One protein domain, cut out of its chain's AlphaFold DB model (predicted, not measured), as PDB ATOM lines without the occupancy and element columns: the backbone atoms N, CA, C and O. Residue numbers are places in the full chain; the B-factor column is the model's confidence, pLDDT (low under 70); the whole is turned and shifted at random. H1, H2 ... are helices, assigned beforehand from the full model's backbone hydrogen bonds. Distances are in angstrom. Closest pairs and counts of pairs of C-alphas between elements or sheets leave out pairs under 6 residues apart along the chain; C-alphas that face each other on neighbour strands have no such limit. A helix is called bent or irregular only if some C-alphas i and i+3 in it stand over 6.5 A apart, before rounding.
ATOM      1  N   ASP A 152     -25.823 164.627 108.350       91.62
ATOM      2  CA  ASP A 152     -25.254 165.682 107.519       91.62
ATOM      3  C   ASP A 152     -25.917 165.608 106.134       91.62
ATOM      4  O   ASP A 152     -25.673 164.653 105.389       91.62
ATOM      5  N   PRO A 153     -26.762 166.584 105.756       94.44
ATOM      6  CA  PRO A 153     -27.509 166.524 104.502       94.44
ATOM      7  C   PRO A 153     -26.610 166.558 103.257       94.44
ATOM      8  O   PRO A 153     -27.070 166.186 102.178       94.44
ATOM      9  N   ILE A 154     -25.354 166.996 103.386       95.88
ATOM     10  CA  ILE A 154     -24.382 167.067 102.292       95.88
ATOM     11  C   ILE A 154     -23.573 165.773 102.231       95.88
ATOM     12  O   ILE A 154     -23.431 165.182 101.159       95.88
ATOM     13  N   CYS A 155     -23.048 165.320 103.367       95.62
ATOM     14  CA  CYS A 155     -22.162 164.161 103.392       95.62
ATOM     15  C   CYS A 155     -22.914 162.831 103.307       95.62
ATOM     16  O   CYS A 155     -22.443 161.922 102.624       95.62
ATOM     17  N   ASP A 156     -24.089 162.703 103.926       94.25
ATOM     18  CA  ASP A 156     -24.818 161.429 103.977       94.25
ATOM     19  C   ASP A 156     -25.127 160.840 102.585       94.25
ATOM     20  O   ASP A 156     -24.898 159.639 102.391       94.25
ATOM     21  N   PRO A 157     -25.576 161.626 101.580       96.56
ATOM     22  CA  PRO A 157     -25.752 161.120 100.218       96.56
ATOM     23  C   PRO A 157     -24.452 160.601  99.588       96.56
ATOM     24  O   PRO A 157     -24.448 159.526  98.990       96.56
ATOM     25  N   ILE A 158     -23.333 161.312  99.767       97.06
ATOM     26  CA  ILE A 158     -22.031 160.919  99.201       97.06
ATOM     27  C   ILE A 158     -21.527 159.628  99.863       97.06
ATOM     28  O   ILE A 158     -21.033 158.723  99.190       97.06
ATOM     29  N   VAL A 159     -21.705 159.495 101.180       96.12
ATOM     30  CA  VAL A 159     -21.356 158.272 101.920       96.12
ATOM     31  C   VAL A 159     -22.189 157.078 101.451       96.12
ATOM     32  O   VAL A 159     -21.670 155.960 101.336       96.12
ATOM     33  N   ALA A 160     -23.471 157.291 101.143       95.81
ATOM     34  CA  ALA A 160     -24.319 156.255 100.566       95.81
ATOM     35  C   ALA A 160     -23.810 155.817  99.181       95.81
ATOM     36  O   ALA A 160     -23.703 154.616  98.926       95.81
ATOM     37  N   GLU A 161     -23.420 156.759  98.319       97.81
ATOM     38  CA  GLU A 161     -22.830 156.457  97.009       97.81
ATOM     39  C   GLU A 161     -21.500 155.699  97.115       97.81
ATOM     40  O   GLU A 161     -21.323 154.689  96.429       97.81
ATOM     41  N   LEU A 162     -20.594 156.114  98.011       97.06
ATOM     42  CA  LEU A 162     -19.340 155.397  98.286       97.06
ATOM     43  C   LEU A 162     -19.609 153.958  98.725       97.06
ATOM     44  O   LEU A 162     -18.974 153.024  98.237       97.06
ATOM     45  N   SER A 163     -20.592 153.768  99.605       96.19
ATOM     46  CA  SER A 163     -20.990 152.445 100.089       96.19
ATOM     47  C   SER A 163     -21.541 151.566  98.963       96.19
ATOM     48  O   SER A 163     -21.239 150.372  98.902       96.19
ATOM     49  N   ILE A 164     -22.339 152.138  98.057       97.69
ATOM     50  CA  ILE A 164     -22.864 151.435  96.878       97.69
ATOM     51  C   ILE A 164     -21.719 151.056  95.937       97.69
ATOM     52  O   ILE A 164     -21.649 149.911  95.493       97.69
ATOM     53  N   SER A 165     -20.811 151.990  95.655       97.94
ATOM     54  CA  SER A 165     -19.645 151.757  94.800       97.94
ATOM     55  C   SER A 165     -18.739 150.653  95.362       97.94
ATOM     56  O   SER A 165     -18.414 149.698  94.657       97.94
ATOM     57  N   TRP A 166     -18.435 150.696  96.663       97.38
ATOM     58  CA  TRP A 166     -17.663 149.653  97.342       97.38
ATOM     59  C   TRP A 166     -18.322 148.271  97.241       97.38
ATOM     60  O   TRP A 166     -17.650 147.285  96.937       97.38
ATOM     61  N   ARG A 167     -19.648 148.184  97.435       97.06
ATOM     62  CA  ARG A 167     -20.386 146.920  97.261       97.06
ATOM     63  C   ARG A 167     -20.284 146.395  95.834       97.06
ATOM     64  O   ARG A 167     -19.999 145.217  95.671       97.06
ATOM     65  N   LYS A 168     -20.438 147.257  94.822       97.94
ATOM     66  CA  LYS A 168     -20.280 146.866  93.411       97.94
ATOM     67  C   LYS A 168     -18.898 146.268  93.145       97.94
ATOM     68  O   LYS A 168     -18.810 145.210  92.532       97.94
ATOM     69  N   ILE A 169     -17.837 146.903  93.645       97.50
ATOM     70  CA  ILE A 169     -16.460 146.401  93.511       97.50
ATOM     71  C   ILE A 169     -16.294 145.055  94.223       97.50
ATOM     72  O   ILE A 169     -15.719 144.130  93.661       97.50
ATOM     73  N   SER A 170     -16.821 144.923  95.441       96.00
ATOM     74  CA  SER A 170     -16.742 143.687  96.229       96.00
ATOM     75  C   SER A 170     -17.505 142.525  95.580       96.00
ATOM     76  O   SER A 170     -16.993 141.407  95.488       96.00
ATOM     77  N   ASP A 171     -18.709 142.783  95.068       97.38
ATOM     78  CA  ASP A 171     -19.511 141.794  94.345       97.38
ATOM     79  C   ASP A 171     -18.821 141.363  93.048       97.38
ATOM     80  O   ASP A 171     -18.794 140.169  92.729       97.38
ATOM     81  N   PHE A 172     -18.211 142.315  92.339       97.56
ATOM     82  CA  PHE A 172     -17.434 142.045  91.138       97.56
ATOM     83  C   PHE A 172     -16.183 141.203  91.429       97.56
ATOM     84  O   PHE A 172     -15.972 140.173  90.791       97.56
ATOM     85  N   ASP A 173     -15.409 141.566  92.454       96.06
ATOM     86  CA  ASP A 173     -14.232 140.817  92.912       96.06
ATOM     87  C   ASP A 173     -14.593 139.384  93.317       96.06
ATOM     88  O   ASP A 173     -13.939 138.410  92.931       96.06
ATOM     89  N   ARG A 174     -15.722 139.227  94.015       95.75
ATOM     90  CA  ARG A 174     -16.263 137.917  94.360       95.75
ATOM     91  C   ARG A 174     -16.652 137.117  93.118       95.75
ATOM     92  O   ARG A 174     -16.404 135.910  93.096       95.75
ATOM     93  N   ALA A 175     -17.270 137.733  92.113       97.25
ATOM     94  CA  ALA A 175     -17.621 137.060  90.864       97.25
ATOM     95  C   ALA A 175     -16.365 136.604  90.106       97.25
ATOM     96  O   ALA A 175     -16.264 135.426  89.755       97.25
ATOM     97  N   PHE A 176     -15.372 137.484  89.966       96.06
ATOM     98  CA  PHE A 176     -14.077 137.169  89.363       96.06
ATOM     99  C   PHE A 176     -13.389 135.991  90.069       96.06
ATOM    100  O   PHE A 176     -12.993 135.028  89.413       96.06
ATOM    101  N   SER A 177     -13.351 135.998  91.408       95.69
ATOM    102  CA  SER A 177     -12.746 134.917  92.203       95.69
ATOM    103  C   SER A 177     -13.383 133.540  91.979       95.69
ATOM    104  O   SER A 177     -12.735 132.514  92.180       95.69
ATOM    105  N   LYS A 178     -14.658 133.506  91.570       96.44
ATOM    106  CA  LYS A 178     -15.379 132.266  91.267       96.44
ATOM    107  C   LYS A 178     -15.162 131.820  89.831       96.44
ATOM    108  O   LYS A 178     -15.044 130.625  89.594       96.44
ATOM    109  N   GLN A 179     -15.169 132.766  88.896       95.88
ATOM    110  CA  GLN A 179     -15.086 132.470  87.472       95.88
ATOM    111  C   GLN A 179     -13.681 132.012  87.072       95.88
ATOM    112  O   GLN A 179     -13.547 131.046  86.333       95.88
ATOM    113  N   GLU A 180     -12.649 132.674  87.595       95.94
ATOM    114  CA  GLU A 180     -11.250 132.440  87.231       95.94
ATOM    115  C   GLU A 180     -10.421 132.171  88.494       95.94
ATOM    116  O   GLU A 180      -9.460 132.876  88.794       95.94
ATOM    117  N   SER A 181     -10.821 131.177  89.297       95.69
ATOM    118  CA  SER A 181     -10.288 130.995  90.657       95.69
ATOM    119  C   SER A 181      -8.776 130.798  90.724       95.69
ATOM    120  O   SER A 181      -8.142 131.280  91.660       95.69
ATOM    121  N   GLU A 182      -8.189 130.088  89.760       95.69
ATOM    122  CA  GLU A 182      -6.742 129.840  89.730       95.69
ATOM    123  C   GLU A 182      -5.972 131.113  89.377       95.69
ATOM    124  O   GLU A 182      -5.059 131.498  90.109       95.69
ATOM    125  N   PHE A 183      -6.407 131.836  88.343       94.88
ATOM    126  CA  PHE A 183      -5.826 133.131  87.998       94.88
ATOM    127  C   PHE A 183      -6.014 134.154  89.124       94.88
ATOM    128  O   PHE A 183      -5.085 134.870  89.485       94.88
ATOM    129  N   TYR A 184      -7.193 134.186  89.748       94.50
ATOM    130  CA  TYR A 184      -7.479 135.049  90.888       94.50
ATOM    131  C   TYR A 184      -6.557 134.759  92.073       94.50
ATOM    132  O   TYR A 184      -6.061 135.688  92.711       94.50
ATOM    133  N   LYS A 185      -6.279 133.483  92.368       93.94
ATOM    134  CA  LYS A 185      -5.289 133.118  93.384       93.94
ATOM    135  C   LYS A 185      -3.914 133.634  92.992       93.94
ATOM    136  O   LYS A 185      -3.327 134.312  93.812       93.94
ATOM    137  N   LEU A 186      -3.434 133.412  91.767       93.00
ATOM    138  CA  LEU A 186      -2.140 133.951  91.307       93.00
ATOM    139  C   LEU A 186      -2.071 135.482  91.437       93.00
ATOM    140  O   LEU A 186      -1.057 136.055  91.835       93.00
ATOM    141  N   MET A 187      -3.191 136.154  91.182       91.25
ATOM    142  CA  MET A 187      -3.340 137.597  91.329       91.25
ATOM    143  C   MET A 187      -3.376 138.083  92.778       91.25
ATOM    144  O   MET A 187      -2.885 139.165  93.101       91.25
ATOM    145  N   ARG A 188      -3.986 137.313  93.672       88.69
ATOM    146  CA  ARG A 188      -4.182 137.713  95.064       88.69
ATOM    147  C   ARG A 188      -3.205 137.056  96.018       88.69
ATOM    148  O   ARG A 188      -3.219 137.412  97.194       88.69
ATOM    149  N   ASN A 189      -2.364 136.136  95.549       83.94
ATOM    150  CA  ASN A 189      -1.319 135.498  96.334       83.94
ATOM    151  C   ASN A 189      -0.250 136.546  96.636       83.94
ATOM    152  O   ASN A 189       0.837 136.596  96.072       83.94
ATOM    153  N   GLU A 209      15.037 143.462 102.277       81.88
ATOM    154  CA  GLU A 209      13.591 143.258 102.112       81.88
ATOM    155  C   GLU A 209      13.058 143.823 100.788       81.88
ATOM    156  O   GLU A 209      12.195 143.205 100.155       81.88
ATOM    157  N   GLU A 210      13.580 144.967 100.341       82.25
ATOM    158  CA  GLU A 210      13.198 145.575  99.066       82.25
ATOM    159  C   GLU A 210      13.651 144.723  97.870       82.25
ATOM    160  O   GLU A 210      12.844 144.436  96.982       82.25
ATOM    161  N   GLU A 211      14.886 144.210  97.884       82.62
ATOM    162  CA  GLU A 211      15.377 143.281  96.853       82.62
ATOM    163  C   GLU A 211      14.568 141.973  96.814       82.62
ATOM    164  O   GLU A 211      14.190 141.498  95.736       82.62
ATOM    165  N   LYS A 212      14.221 141.412  97.983       84.06
ATOM    166  CA  LYS A 212      13.347 140.226  98.074       84.06
ATOM    167  C   LYS A 212      11.975 140.488  97.459       84.06
ATOM    168  O   LYS A 212      11.445 139.625  96.760       84.06
ATOM    169  N   LYS A 213      11.405 141.674  97.684       81.75
ATOM    170  CA  LYS A 213      10.105 142.064  97.126       81.75
ATOM    171  C   LYS A 213      10.139 142.173  95.599       81.75
ATOM    172  O   LYS A 213       9.226 141.675  94.947       81.75
ATOM    173  N   ILE A 214      11.200 142.754  95.034       83.00
ATOM    174  CA  ILE A 214      11.379 142.853  93.575       83.00
ATOM    175  C   ILE A 214      11.416 141.456  92.940       83.00
ATOM    176  O   ILE A 214      10.743 141.209  91.940       83.00
ATOM    177  N   ASN A 215      12.154 140.520  93.544       85.81
ATOM    178  CA  ASN A 215      12.239 139.147  93.041       85.81
ATOM    179  C   ASN A 215      10.877 138.427  93.107       85.81
ATOM    180  O   ASN A 215      10.473 137.749  92.163       85.81
ATOM    181  N   VAL A 216      10.119 138.643  94.186       86.75
ATOM    182  CA  VAL A 216       8.760 138.105  94.347       86.75
ATOM    183  C   VAL A 216       7.804 138.604  93.256       86.75
ATOM    184  O   VAL A 216       7.076 137.800  92.672       86.75
ATOM    185  N   ASP A 217       7.817 139.902  92.948       85.38
ATOM    186  CA  ASP A 217       6.949 140.471  91.908       85.38
ATOM    187  C   ASP A 217       7.329 139.952  90.503       85.38
ATOM    188  O   ASP A 217       6.449 139.667  89.682       85.38
ATOM    189  N   ALA A 218       8.625 139.739  90.240       87.75
ATOM    190  CA  ALA A 218       9.111 139.145  88.993       87.75
ATOM    191  C   ALA A 218       8.689 137.671  88.837       87.75
ATOM    192  O   ALA A 218       8.185 137.280  87.782       87.75
ATOM    193  N   LEU A 219       8.839 136.860  89.892       89.56
ATOM    194  CA  LEU A 219       8.394 135.461  89.901       89.56
ATOM    195  C   LEU A 219       6.886 135.353  89.676       89.56
ATOM    196  O   LEU A 219       6.440 134.570  88.842       89.56
ATOM    197  N   ARG A 220       6.105 136.194  90.354       88.75
ATOM    198  CA  ARG A 220       4.652 136.228  90.188       88.75
ATOM    199  C   ARG A 220       4.242 136.607  88.766       88.75
ATOM    200  O   ARG A 220       3.328 136.004  88.214       88.75
ATOM    201  N   SER A 221       4.920 137.581  88.161       88.69
ATOM    202  CA  SER A 221       4.662 137.969  86.768       88.69
ATOM    203  C   SER A 221       4.931 136.806  85.807       88.69
ATOM    204  O   SER A 221       4.142 136.568  84.894       88.69
ATOM    205  N   LYS A 222       5.989 136.026  86.060       91.44
ATOM    206  CA  LYS A 222       6.304 134.814  85.296       91.44
ATOM    207  C   LYS A 222       5.231 133.728  85.449       91.44
ATOM    208  O   LYS A 222       4.784 133.196  84.441       91.44
ATOM    209  N   GLU A 223       4.776 133.436  86.667       93.25
ATOM    210  CA  GLU A 223       3.705 132.448  86.910       93.25
ATOM    211  C   GLU A 223       2.385 132.848  86.235       93.25
ATOM    212  O   GLU A 223       1.686 132.017  85.656       93.25
ATOM    213  N   ILE A 224       2.048 134.139  86.289       92.50
ATOM    214  CA  ILE A 224       0.871 134.697  85.620       92.50
ATOM    215  C   ILE A 224       0.985 134.527  84.097       92.50
ATOM    216  O   ILE A 224       0.006 134.139  83.458       92.50
ATOM    217  N   GLN A 225       2.164 134.781  83.521       91.69
ATOM    218  CA  GLN A 225       2.404 134.604  82.090       91.69
ATOM    219  C   GLN A 225       2.292 133.132  81.673       91.69
ATOM    220  O   GLN A 225       1.536 132.817  80.759       91.69
ATOM    221  N   GLU A 226       2.954 132.221  82.393       94.19
ATOM    222  CA  GLU A 226       2.875 130.773  82.142       94.19
ATOM    223  C   GLU A 226       1.428 130.256  82.230       94.19
ATOM    224  O   GLU A 226       1.007 129.406  81.434       94.19
ATOM    225  N   TRP A 227       0.636 130.792  83.168       95.19
ATOM    226  CA  TRP A 227      -0.785 130.474  83.268       95.19
ATOM    227  C   TRP A 227      -1.553 130.933  82.028       95.19
ATOM    228  O   TRP A 227      -2.365 130.168  81.512       95.19
ATOM    229  N   ILE A 228      -1.310 132.144  81.524       93.75
ATOM    230  CA  ILE A 228      -2.002 132.653  80.331       93.75
ATOM    231  C   ILE A 228      -1.624 131.876  79.079       93.75
ATOM    232  O   ILE A 228      -2.523 131.501  78.323       93.75
ATOM    233  N   ASP A 229      -0.341 131.575  78.900       93.06
ATOM    234  CA  ASP A 229       0.152 130.780  77.771       93.06
ATOM    235  C   ASP A 229      -0.498 129.386  77.760       93.06
ATOM    236  O   ASP A 229      -0.840 128.844  76.708       93.06
ATOM    237  N   SER A 230      -0.758 128.834  78.949       96.00
ATOM    238  CA  SER A 230      -1.456 127.557  79.128       96.00
ATOM    239  C   SER A 230      -2.985 127.657  79.000       96.00
ATOM    240  O   SER A 230      -3.653 126.635  78.834       96.00
ATOM    241  N   ASN A 231      -3.565 128.862  79.074       96.00
ATOM    242  CA  ASN A 231      -5.014 129.099  79.104       96.00
ATOM    243  C   ASN A 231      -5.470 130.184  78.102       96.00
ATOM    244  O   ASN A 231      -6.198 131.110  78.478       96.00
ATOM    245  N   PRO A 232      -5.161 130.064  76.796       94.38
ATOM    246  CA  PRO A 232      -5.476 131.106  75.814       94.38
ATOM    247  C   PRO A 232      -6.983 131.401  75.698       94.38
ATOM    248  O   PRO A 232      -7.388 132.528  75.420       94.38
ATOM    249  N   LYS A 233      -7.847 130.417  75.989       95.38
ATOM    250  CA  LYS A 233      -9.314 130.582  75.989       95.38
ATOM    251  C   LYS A 233      -9.833 131.527  77.086       95.38
ATOM    252  O   LYS A 233     -10.967 131.997  76.984       95.38
ATOM    253  N   ALA A 234      -9.044 131.798  78.128       94.19
ATOM    254  CA  ALA A 234      -9.413 132.713  79.210       94.19
ATOM    255  C   ALA A 234      -9.123 134.186  78.865       94.19
ATOM    256  O   ALA A 234      -9.743 135.085  79.434       94.19
ATOM    257  N   ILE A 235      -8.236 134.448  77.896       92.50
ATOM    258  CA  ILE A 235      -7.763 135.795  77.537       92.50
ATOM    259  C   ILE A 235      -8.909 136.794  77.292       92.50
ATOM    260  O   ILE A 235      -8.889 137.864  77.908       92.50
ATOM    261  N   PRO A 236      -9.933 136.499  76.460       93.56
ATOM    262  CA  PRO A 236     -11.008 137.461  76.211       93.56
ATOM    263  C   PRO A 236     -11.783 137.818  77.485       93.56
ATOM    264  O   PRO A 236     -12.144 138.978  77.693       93.56
ATOM    265  N   ARG A 237     -11.992 136.836  78.375       94.75
ATOM    266  CA  ARG A 237     -12.685 137.041  79.656       94.75
ATOM    267  C   ARG A 237     -11.852 137.918  80.587       94.75
ATOM    268  O   ARG A 237     -12.383 138.874  81.146       94.75
ATOM    269  N   LEU A 238     -10.548 137.658  80.694       93.88
ATOM    270  CA  LEU A 238      -9.629 138.462  81.506       93.88
ATOM    271  C   LEU A 238      -9.540 139.917  81.024       93.88
ATOM    272  O   LEU A 238      -9.545 140.828  81.850       93.88
ATOM    273  N   ARG A 239      -9.537 140.165  79.705       92.88
ATOM    274  CA  ARG A 239      -9.595 141.535  79.149       92.88
ATOM    275  C   ARG A 239     -10.873 142.264  79.560       92.88
ATOM    276  O   ARG A 239     -10.817 143.434  79.950       92.88
ATOM    277  N   LYS A 240     -12.016 141.573  79.506       95.00
ATOM    278  CA  LYS A 240     -13.296 142.128  79.958       95.00
ATOM    279  C   LYS A 240     -13.248 142.475  81.445       95.00
ATOM    280  O   LYS A 240     -13.589 143.593  81.814       95.00
ATOM    281  N   ILE A 241     -12.741 141.557  82.272       94.69
ATOM    282  CA  ILE A 241     -12.603 141.756  83.720       94.69
ATOM    283  C   ILE A 241     -11.706 142.960  84.034       94.69
ATOM    284  O   ILE A 241     -12.077 143.808  84.843       94.69
ATOM    285  N   LYS A 242     -10.551 143.078  83.363       94.38
ATOM    286  CA  LYS A 242      -9.642 144.227  83.506       94.38
ATOM    287  C   LYS A 242     -10.342 145.545  83.163       94.38
ATOM    288  O   LYS A 242     -10.229 146.509  83.914       94.38
ATOM    289  N   THR A 243     -11.089 145.577  82.061       94.69
ATOM    290  CA  THR A 243     -11.824 146.774  81.616       94.69
ATOM    291  C   THR A 243     -12.893 147.188  82.630       94.69
ATOM    292  O   THR A 243     -13.001 148.366  82.968       94.69
ATOM    293  N   GLU A 244     -13.644 146.224  83.166       96.44
ATOM    294  CA  GLU A 244     -14.664 146.478  84.188       96.44
ATOM    295  C   GLU A 244     -14.046 146.989  85.502       96.44
ATOM    296  O   GLU A 244     -14.548 147.965  86.058       96.44
ATOM    297  N   TYR A 245     -12.913 146.434  85.956       95.88
ATOM    298  CA  TYR A 245     -12.186 146.975  87.116       95.88
ATOM    299  C   TYR A 245     -11.740 148.422  86.913       95.88
ATOM    300  O   TYR A 245     -11.921 149.233  87.816       95.88
ATOM    301  N   ILE A 246     -11.174 148.750  85.745       94.31
ATOM    302  CA  ILE A 246     -10.725 150.115  85.433       94.31
ATOM    303  C   ILE A 246     -11.906 151.092  85.505       94.31
ATOM    304  O   ILE A 246     -11.778 152.167  86.090       94.31
ATOM    305  N   SER A 247     -13.064 150.708  84.957       96.94
ATOM    306  CA  SER A 247     -14.282 151.522  85.033       96.94
ATOM    307  C   SER A 247     -14.750 151.711  86.477       96.94
ATOM    308  O   SER A 247     -14.988 152.839  86.897       96.94
ATOM    309  N   LEU A 248     -14.837 150.629  87.259       97.12
ATOM    310  CA  LEU A 248     -15.285 150.686  88.654       97.12
ATOM    311  C   LEU A 248     -14.333 151.497  89.544       97.12
ATOM    312  O   LEU A 248     -14.791 152.249  90.403       97.12
ATOM    313  N   GLU A 249     -13.018 151.360  89.351       97.06
ATOM    314  CA  GLU A 249     -12.016 152.147  90.073       97.06
ATOM    315  C   GLU A 249     -12.159 153.637  89.756       97.06
ATOM    316  O   GLU A 249     -12.125 154.463  90.669       97.06
ATOM    317  N   LYS A 250     -12.349 153.982  88.476       97.56
ATOM    318  CA  LYS A 250     -12.559 155.364  88.044       97.56
ATOM    319  C   LYS A 250     -13.806 155.963  88.697       97.56
ATOM    320  O   LYS A 250     -13.687 156.984  89.371       97.56
ATOM    321  N   ASP A 251     -14.952 155.296  88.576       98.19
ATOM    322  CA  ASP A 251     -16.215 155.752  89.168       98.19
ATOM    323  C   ASP A 251     -16.077 155.942  90.687       98.19
ATOM    324  O   ASP A 251     -16.535 156.930  91.260       98.19
ATOM    325  N   HIS A 252     -15.404 155.008  91.367       98.12
ATOM    326  CA  HIS A 252     -15.166 155.093  92.804       98.12
ATOM    327  C   HIS A 252     -14.283 156.289  93.190       98.12
ATOM    328  O   HIS A 252     -14.600 157.007  94.138       98.12
ATOM    329  N   ARG A 253     -13.196 156.534  92.443       97.75
ATOM    330  CA  ARG A 253     -12.308 157.689  92.653       97.75
ATOM    331  C   ARG A 253     -13.029 159.015  92.428       97.75
ATOM    332  O   ARG A 253     -12.777 159.953  93.176       97.75
ATOM    333  N   GLU A 254     -13.935 159.095  91.458       98.25
ATOM    334  CA  GLU A 254     -14.753 160.293  91.227       98.25
ATOM    335  C   GLU A 254     -15.687 160.583  92.411       98.25
ATOM    336  O   GLU A 254     -15.767 161.720  92.879       98.25
ATOM    337  N   ILE A 255     -16.353 159.557  92.958       98.06
ATOM    338  CA  ILE A 255     -17.190 159.714  94.157       98.06
ATOM    339  C   ILE A 255     -16.326 160.137  95.357       98.06
ATOM    340  O   ILE A 255     -16.709 161.044  96.098       98.06
ATOM    341  N   TRP A 256     -15.151 159.523  95.525       97.62
ATOM    342  CA  TRP A 256     -14.209 159.872  96.590       97.62
ATOM    343  C   TRP A 256     -13.698 161.316  96.474       97.62
ATOM    344  O   TRP A 256     -13.656 162.032  97.469       97.62
ATOM    345  N   ALA A 257     -13.400 161.795  95.266       97.19
ATOM    346  CA  ALA A 257     -12.987 163.181  95.051       97.19
ATOM    347  C   ALA A 257     -14.077 164.178  95.483       97.19
ATOM    348  O   ALA A 257     -13.776 165.175  96.135       97.19
ATOM    349  N   ARG A 258     -15.359 163.889  95.200       97.50
ATOM    350  CA  ARG A 258     -16.481 164.716  95.690       97.50
ATOM    351  C   ARG A 258     -16.588 164.702  97.213       97.50
ATOM    352  O   ARG A 258     -16.895 165.728  97.814       97.50
ATOM    353  N   PHE A 259     -16.347 163.549  97.832       96.44
ATOM    354  CA  PHE A 259     -16.320 163.410  99.286       96.44
ATOM    355  C   PHE A 259     -15.240 164.302  99.922       96.44
ATOM    356  O   PHE A 259     -15.521 165.017 100.887       96.44
ATOM    357  N   GLU A 260     -14.038 164.317  99.341       95.69
ATOM    358  CA  GLU A 260     -12.935 165.181  99.778       95.69
ATOM    359  C   GLU A 260     -13.234 166.668  99.537       95.69
ATOM    360  O   GLU A 260     -13.036 167.487 100.432       95.69
ATOM    361  N   GLU A 261     -13.783 167.021  98.371       97.31
ATOM    362  CA  GLU A 261     -14.130 168.401  98.002       97.31
ATOM    363  C   GLU A 261     -15.119 169.041  98.992       97.31
ATOM    364  O   GLU A 261     -15.009 170.223  99.322       97.31
ATOM    365  N   LYS A 262     -16.080 168.261  99.503       97.19
ATOM    366  CA  LYS A 262     -17.064 168.735 100.491       97.19
ATOM    367  C   LYS A 262     -16.544 168.728 101.929       97.19
ATOM    368  O   LYS A 262     -17.300 169.070 102.832       97.19
ATOM    369  N   ASN A 263     -15.266 168.401 102.149       95.62
ATOM    370  CA  ASN A 263     -14.645 168.299 103.472       95.62
ATOM    371  C   ASN A 263     -15.426 167.380 104.425       95.62
ATOM    372  O   ASN A 263     -15.518 167.641 105.626       95.62
ATOM    373  N   CYS A 264     -15.996 166.294 103.899       94.31
ATOM    374  CA  CYS A 264     -16.689 165.316 104.721       94.31
ATOM    375  C   CYS A 264     -15.668 164.582 105.603       94.31
ATOM    376  O   CYS A 264     -14.931 163.711 105.151       94.31
ATOM    377  N   VAL A 265     -15.583 164.935 106.889       82.50
ATOM    378  CA  VAL A 265     -14.616 164.316 107.805       82.50
ATOM    379  C   VAL A 265     -15.228 163.083 108.447       82.50
ATOM    380  O   VAL A 265     -16.041 163.173 109.363       82.50
ATOM    381  N   THR A 266     -14.777 161.898 108.047       79.69
ATOM    382  CA  THR A 266     -15.039 160.685 108.828       79.69
ATOM    383  C   THR A 266     -13.841 159.751 108.785       79.69
ATOM    384  O   THR A 266     -13.637 159.018 107.825       79.69
ATOM    385  N   LYS A 267     -13.101 159.682 109.902       84.81
ATOM    386  CA  LYS A 267     -12.034 158.683 110.134       84.81
ATOM    387  C   LYS A 267     -12.482 157.248 109.819       84.81
ATOM    388  O   LYS A 267     -11.688 156.395 109.454       84.81
ATOM    389  N   ARG A 268     -13.783 156.969 109.966       83.75
ATOM    390  CA  ARG A 268     -14.380 155.655 109.681       83.75
ATOM    391  C   ARG A 268     -14.442 155.306 108.194       83.75
ATOM    392  O   ARG A 268     -14.613 154.134 107.889       83.75
ATOM    393  N   LEU A 269     -14.327 156.287 107.300       92.56
ATOM    394  CA  LEU A 269     -14.409 156.081 105.854       92.56
ATOM    395  C   LEU A 269     -13.036 156.004 105.188       92.56
ATOM    396  O   LEU A 269     -12.970 155.734 103.997       92.56
ATOM    397  N   GLU A 270     -11.939 156.135 105.942       93.94
ATOM    398  CA  GLU A 270     -10.579 155.914 105.425       93.94
ATOM    399  C   GLU A 270     -10.425 154.522 104.788       93.94
ATOM    400  O   GLU A 270      -9.679 154.358 103.822       93.94
ATOM    401  N   THR A 271     -11.179 153.528 105.272       94.31
ATOM    402  CA  THR A 271     -11.219 152.168 104.710       94.31
ATOM    403  C   THR A 271     -11.870 152.092 103.328       94.31
ATOM    404  O   THR A 271     -11.619 151.145 102.585       94.31
ATOM    405  N   LEU A 272     -12.686 153.086 102.972       95.44
ATOM    406  CA  LEU A 272     -13.281 153.245 101.648       95.44
ATOM    407  C   LEU A 272     -12.430 154.133 100.737       95.44
ATOM    408  O   LEU A 272     -12.826 154.363  99.603       95.44
ATOM    409  N   SER A 273     -11.280 154.637 101.193       96.12
ATOM    410  CA  SER A 273     -10.401 155.399 100.307       96.12
ATOM    411  C   SER A 273      -9.866 154.497  99.186       96.12
ATOM    412  O   SER A 273      -9.514 153.338  99.447       96.12
ATOM    413  N   PRO A 274      -9.722 155.011  97.951       96.25
ATOM    414  CA  PRO A 274      -9.147 154.251  96.846       96.25
ATOM    415  C   PRO A 274      -7.782 153.633  97.186       96.25
ATOM    416  O   PRO A 274      -7.487 152.503  96.798       96.25
ATOM    417  N   ASP A 275      -6.961 154.348  97.957       95.25
ATOM    418  CA  ASP A 275      -5.638 153.885  98.371       95.25
ATOM    419  C   ASP A 275      -5.710 152.746  99.385       95.25
ATOM    420  O   ASP A 275      -4.958 151.773  99.270       95.25
ATOM    421  N   HIS A 276      -6.623 152.822 100.358       94.69
ATOM    422  CA  HIS A 276      -6.855 151.717 101.282       94.69
ATOM    423  C   HIS A 276      -7.415 150.499 100.544       94.69
ATOM    424  O   HIS A 276      -6.908 149.394 100.707       94.69
ATOM    425  N   MET A 277      -8.384 150.691  99.652       94.75
ATOM    426  CA  MET A 277      -8.943 149.606  98.844       94.75
ATOM    427  C   MET A 277      -7.893 148.934  97.949       94.75
ATOM    428  O   MET A 277      -7.854 147.705  97.849       94.75
ATOM    429  N   LYS A 278      -6.981 149.712  97.350       93.38
ATOM    430  CA  LYS A 278      -5.829 149.187  96.601       93.38
ATOM    431  C   LYS A 278      -4.883 148.403  97.514       93.38
ATOM    432  O   LYS A 278      -4.445 147.308  97.155       93.38
ATOM    433  N   LYS A 279      -4.617 148.913  98.722       91.38
ATOM    434  CA  LYS A 279      -3.844 148.205  99.754       91.38
ATOM    435  C   LYS A 279      -4.523 146.932 100.232       91.38
ATOM    436  O   LYS A 279      -3.797 145.995 100.515       91.38
ATOM    437  N   GLU A 280      -5.845 146.823 100.233       90.44
ATOM    438  CA  GLU A 280      -6.588 145.591 100.567       90.44
ATOM    439  C   GLU A 280      -6.759 144.638  99.367       90.44
ATOM    440  O   GLU A 280      -7.065 143.454  99.517       90.44
ATOM    441  N   GLY A 281      -6.456 145.121  98.158       90.94
ATOM    442  CA  GLY A 281      -6.429 144.313  96.939       90.94
ATOM    443  C   GLY A 281      -7.762 144.245  96.210       90.94
ATOM    444  O   GLY A 281      -7.918 143.374  95.366       90.94
ATOM    445  N   TYR A 282      -8.687 145.162  96.504       92.25
ATOM    446  CA  TYR A 282      -9.914 145.331  95.719       92.25
ATOM    447  C   TYR A 282      -9.632 145.862  94.310       92.25
ATOM    448  O   TYR A 282     -10.416 145.624  93.403       92.25
ATOM    449  N   PHE A 283      -8.507 146.559  94.125       92.44
ATOM    450  CA  PHE A 283      -8.008 146.981  92.818       92.44
ATOM    451  C   PHE A 283      -6.743 146.184  92.490       92.44
ATOM    452  O   PHE A 283      -5.643 146.583  92.899       92.44
ATOM    453  N   PRO A 284      -6.876 145.012  91.839       89.75
ATOM    454  CA  PRO A 284      -5.728 144.215  91.451       89.75
ATOM    455  C   PRO A 284      -4.801 145.023  90.543       89.75
ATOM    456  O   PRO A 284      -5.227 145.704  89.613       89.75
ATOM    457  N   LYS A 285      -3.506 144.928  90.828       88.69
ATOM    458  CA  LYS A 285      -2.446 145.489  89.998       88.69
ATOM    459  C   LYS A 285      -2.286 144.645  88.738       88.69
ATOM    460  O   LYS A 285      -1.885 143.488  88.833       88.69
ATOM    461  N   TRP A 286      -2.612 145.221  87.587       86.88
ATOM    462  CA  TRP A 286      -2.446 144.610  86.267       86.88
ATOM    463  C   TRP A 286      -1.104 145.028  85.647       86.88
ATOM    464  O   TRP A 286      -1.066 145.441  84.491       86.88
ATOM    465  N   ASP A 287      -0.041 144.991  86.457       76.88
ATOM    466  CA  ASP A 287       1.285 145.558  86.150       76.88
ATOM    467  C   ASP A 287       2.056 144.718  85.118       76.88
ATOM    468  O   ASP A 287       3.015 145.175  84.507       76.88
ATOM    469  N   PHE A 288       1.604 143.490  84.883       73.81
ATOM    470  CA  PHE A 288       1.894 142.762  83.662       73.81
ATOM    471  C   PHE A 288       1.017 143.405  82.579       73.81
ATOM    472  O   PHE A 288      -0.151 143.066  82.359       73.81
ATOM    473  N   GLU A 289       1.569 144.422  81.925       61.72
ATOM    474  CA  GLU A 289       1.128 144.790  80.589       61.72
ATOM    475  C   GLU A 289       1.347 143.561  79.725       61.72
ATOM    476  O   GLU A 289       2.404 143.345  79.143       61.72
ATOM    477  N   PHE A 290       0.355 142.677  79.707       62.41
ATOM    478  CA  PHE A 290       0.323 141.704  78.657       62.41
ATOM    479  C   PHE A 290       0.226 142.522  77.376       62.41
ATOM    480  O   PHE A 290      -0.798 143.179  77.144       62.41
ATOM    481  N   ASP A 291       1.237 142.419  76.526       55.91
ATOM    482  CA  ASP A 291       1.154 142.730  75.100       55.91
ATOM    483  C   ASP A 291       0.201 141.743  74.398       55.91
ATOM    484  O   ASP A 291       0.460 141.197  73.327       55.91
ATOM    485  N   LEU A 292      -0.969 141.525  74.997       54.66
ATOM    486  CA  LEU A 292      -2.118 140.836  74.441       54.66
ATOM    487  C   LEU A 292      -2.535 141.462  73.102       54.66
ATOM    488  O   LEU A 292      -3.236 140.813  72.334       54.66
ATOM    489  N   MET A 293      -2.117 142.695  72.814       46.00
ATOM    490  CA  MET A 293      -2.390 143.375  71.550       46.00
ATOM    491  C   MET A 293      -1.524 142.903  70.369       46.00
ATOM    492  O   MET A 293      -1.782 143.331  69.254       46.00
ATOM    493  N   SER A 294      -0.546 142.007  70.556       52.03
ATOM    494  CA  SER A 294       0.265 141.498  69.431       52.03
ATOM    495  C   SER A 294      -0.330 140.283  68.698       52.03
ATOM    496  O   SER A 294       0.227 139.838  67.701       52.03
ATOM    497  N   PHE A 295      -1.476 139.752  69.136       51.59
ATOM    498  CA  PHE A 295      -2.086 138.567  68.509       51.59
ATOM    499  C   PHE A 295      -2.954 138.857  67.274       51.59
ATOM    500  O   PHE A 295      -3.432 137.912  66.657       51.59
ATOM    501  N   ASP A 296      -3.131 140.123  66.881       50.56
ATOM    502  CA  ASP A 296      -3.895 140.489  65.677       50.56
ATOM    503  C   ASP A 296      -3.070 140.379  64.367       50.56
ATOM    504  O   ASP A 296      -3.526 140.817  63.313       50.56
ATOM    505  N   GLU A 297      -1.873 139.774  64.398       51.91
ATOM    506  CA  GLU A 297      -1.011 139.566  63.215       51.91
ATOM    507  C   GLU A 297      -0.923 138.107  62.700       51.91
ATOM    508  O   GLU A 297      -0.021 137.802  61.915       51.91
ATOM    509  N   GLN A 298      -1.830 137.189  63.075       41.12
ATOM    510  CA  GLN A 298      -1.831 135.805  62.542       41.12
ATOM    511  C   GLN A 298      -3.150 135.358  61.914       41.12
ATOM    512  O   GLN A 298      -4.210 135.526  62.555       41.12
TER     513      GLN A 298
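This is residues 152 to 189 and 209 to 298 of the 298 residues of an uncharacterized protein of Batrachochytrium salamandrivorans (UniProt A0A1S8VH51). Two long helices, H1 and H4, lie side by side and run opposite ways; near one end of this pair H2 packs on residues 220 to 227 of H3, whose residues 209 to 216 stick out. After H4 the chain folds back through short H5 and H6, H6 packing on H4, and closes with a tail whose residues 293 to 298 stick out. The printed part has 128 residues with seven named helices, H1 to H7 in order, and no named strand: all helix. It is loose, with a radius of gyration of the C-alphas of 17.5 A, and spans 56 by 37 by 26 A.

H1, residues 155 to 179, is 36.2 A long and begins at C-alpha 155 (-22.162, 164.161, 103.392). H2 is residues 181 to 188; H3, residues 209 to 230, is 31.6 A long. H4, residues 232 to 261, is 44.3 A long and irregular, with C-alphas 233 and 236 7.1 A apart. H5, residues 267 to 272, and H7, residues 292 to 297, are only just irregular: C-alphas 268 and 271 are 6.8 A apart, 293 and 296 6.7 A. H6 is residues 274 to 280. H7 ends at C-alpha 297 (-1.011, 139.566, 63.215).

H1, the hub, touches H4 at a shallow tilt of 13 degrees, opposite ways; their closest C-alphas, Ser 165 and His 252, are 5.9 A apart. H1 and H2 only just touch, only at the corner, closest at C-alphas 177 and 184, 5.4 A. H1, with residues 162 to 166 alone, only just touches H5, with 3 pairs of C-alphas within 8 A, closest at 166 and 272, 7.1 A. H2 touches H3, closest at C-alphas 186 and 224, 6.5 A. H4 touches H6, closest at C-alphas 253 and 274, 6.3 A. H7 touches no helix. Each O i to N i+4 pair is within hydrogen-bond range in H1, H2, H3 and H6; in H4 24 of 26 are, in H5 0 of 2 and in H7 0 of 2, with O i to N i+3 pairs 1 of 3 and 0 of 3.

The farthest C-alphas, Asp 152 and Gln 298, are 58.9 A apart. Residues 190 to 208 are not printed; C-alphas 189 and 209 are 17.8 A apart across the cut. The link from H6 to H7 is long. Residues 289 to 298 have pLDDT under 70.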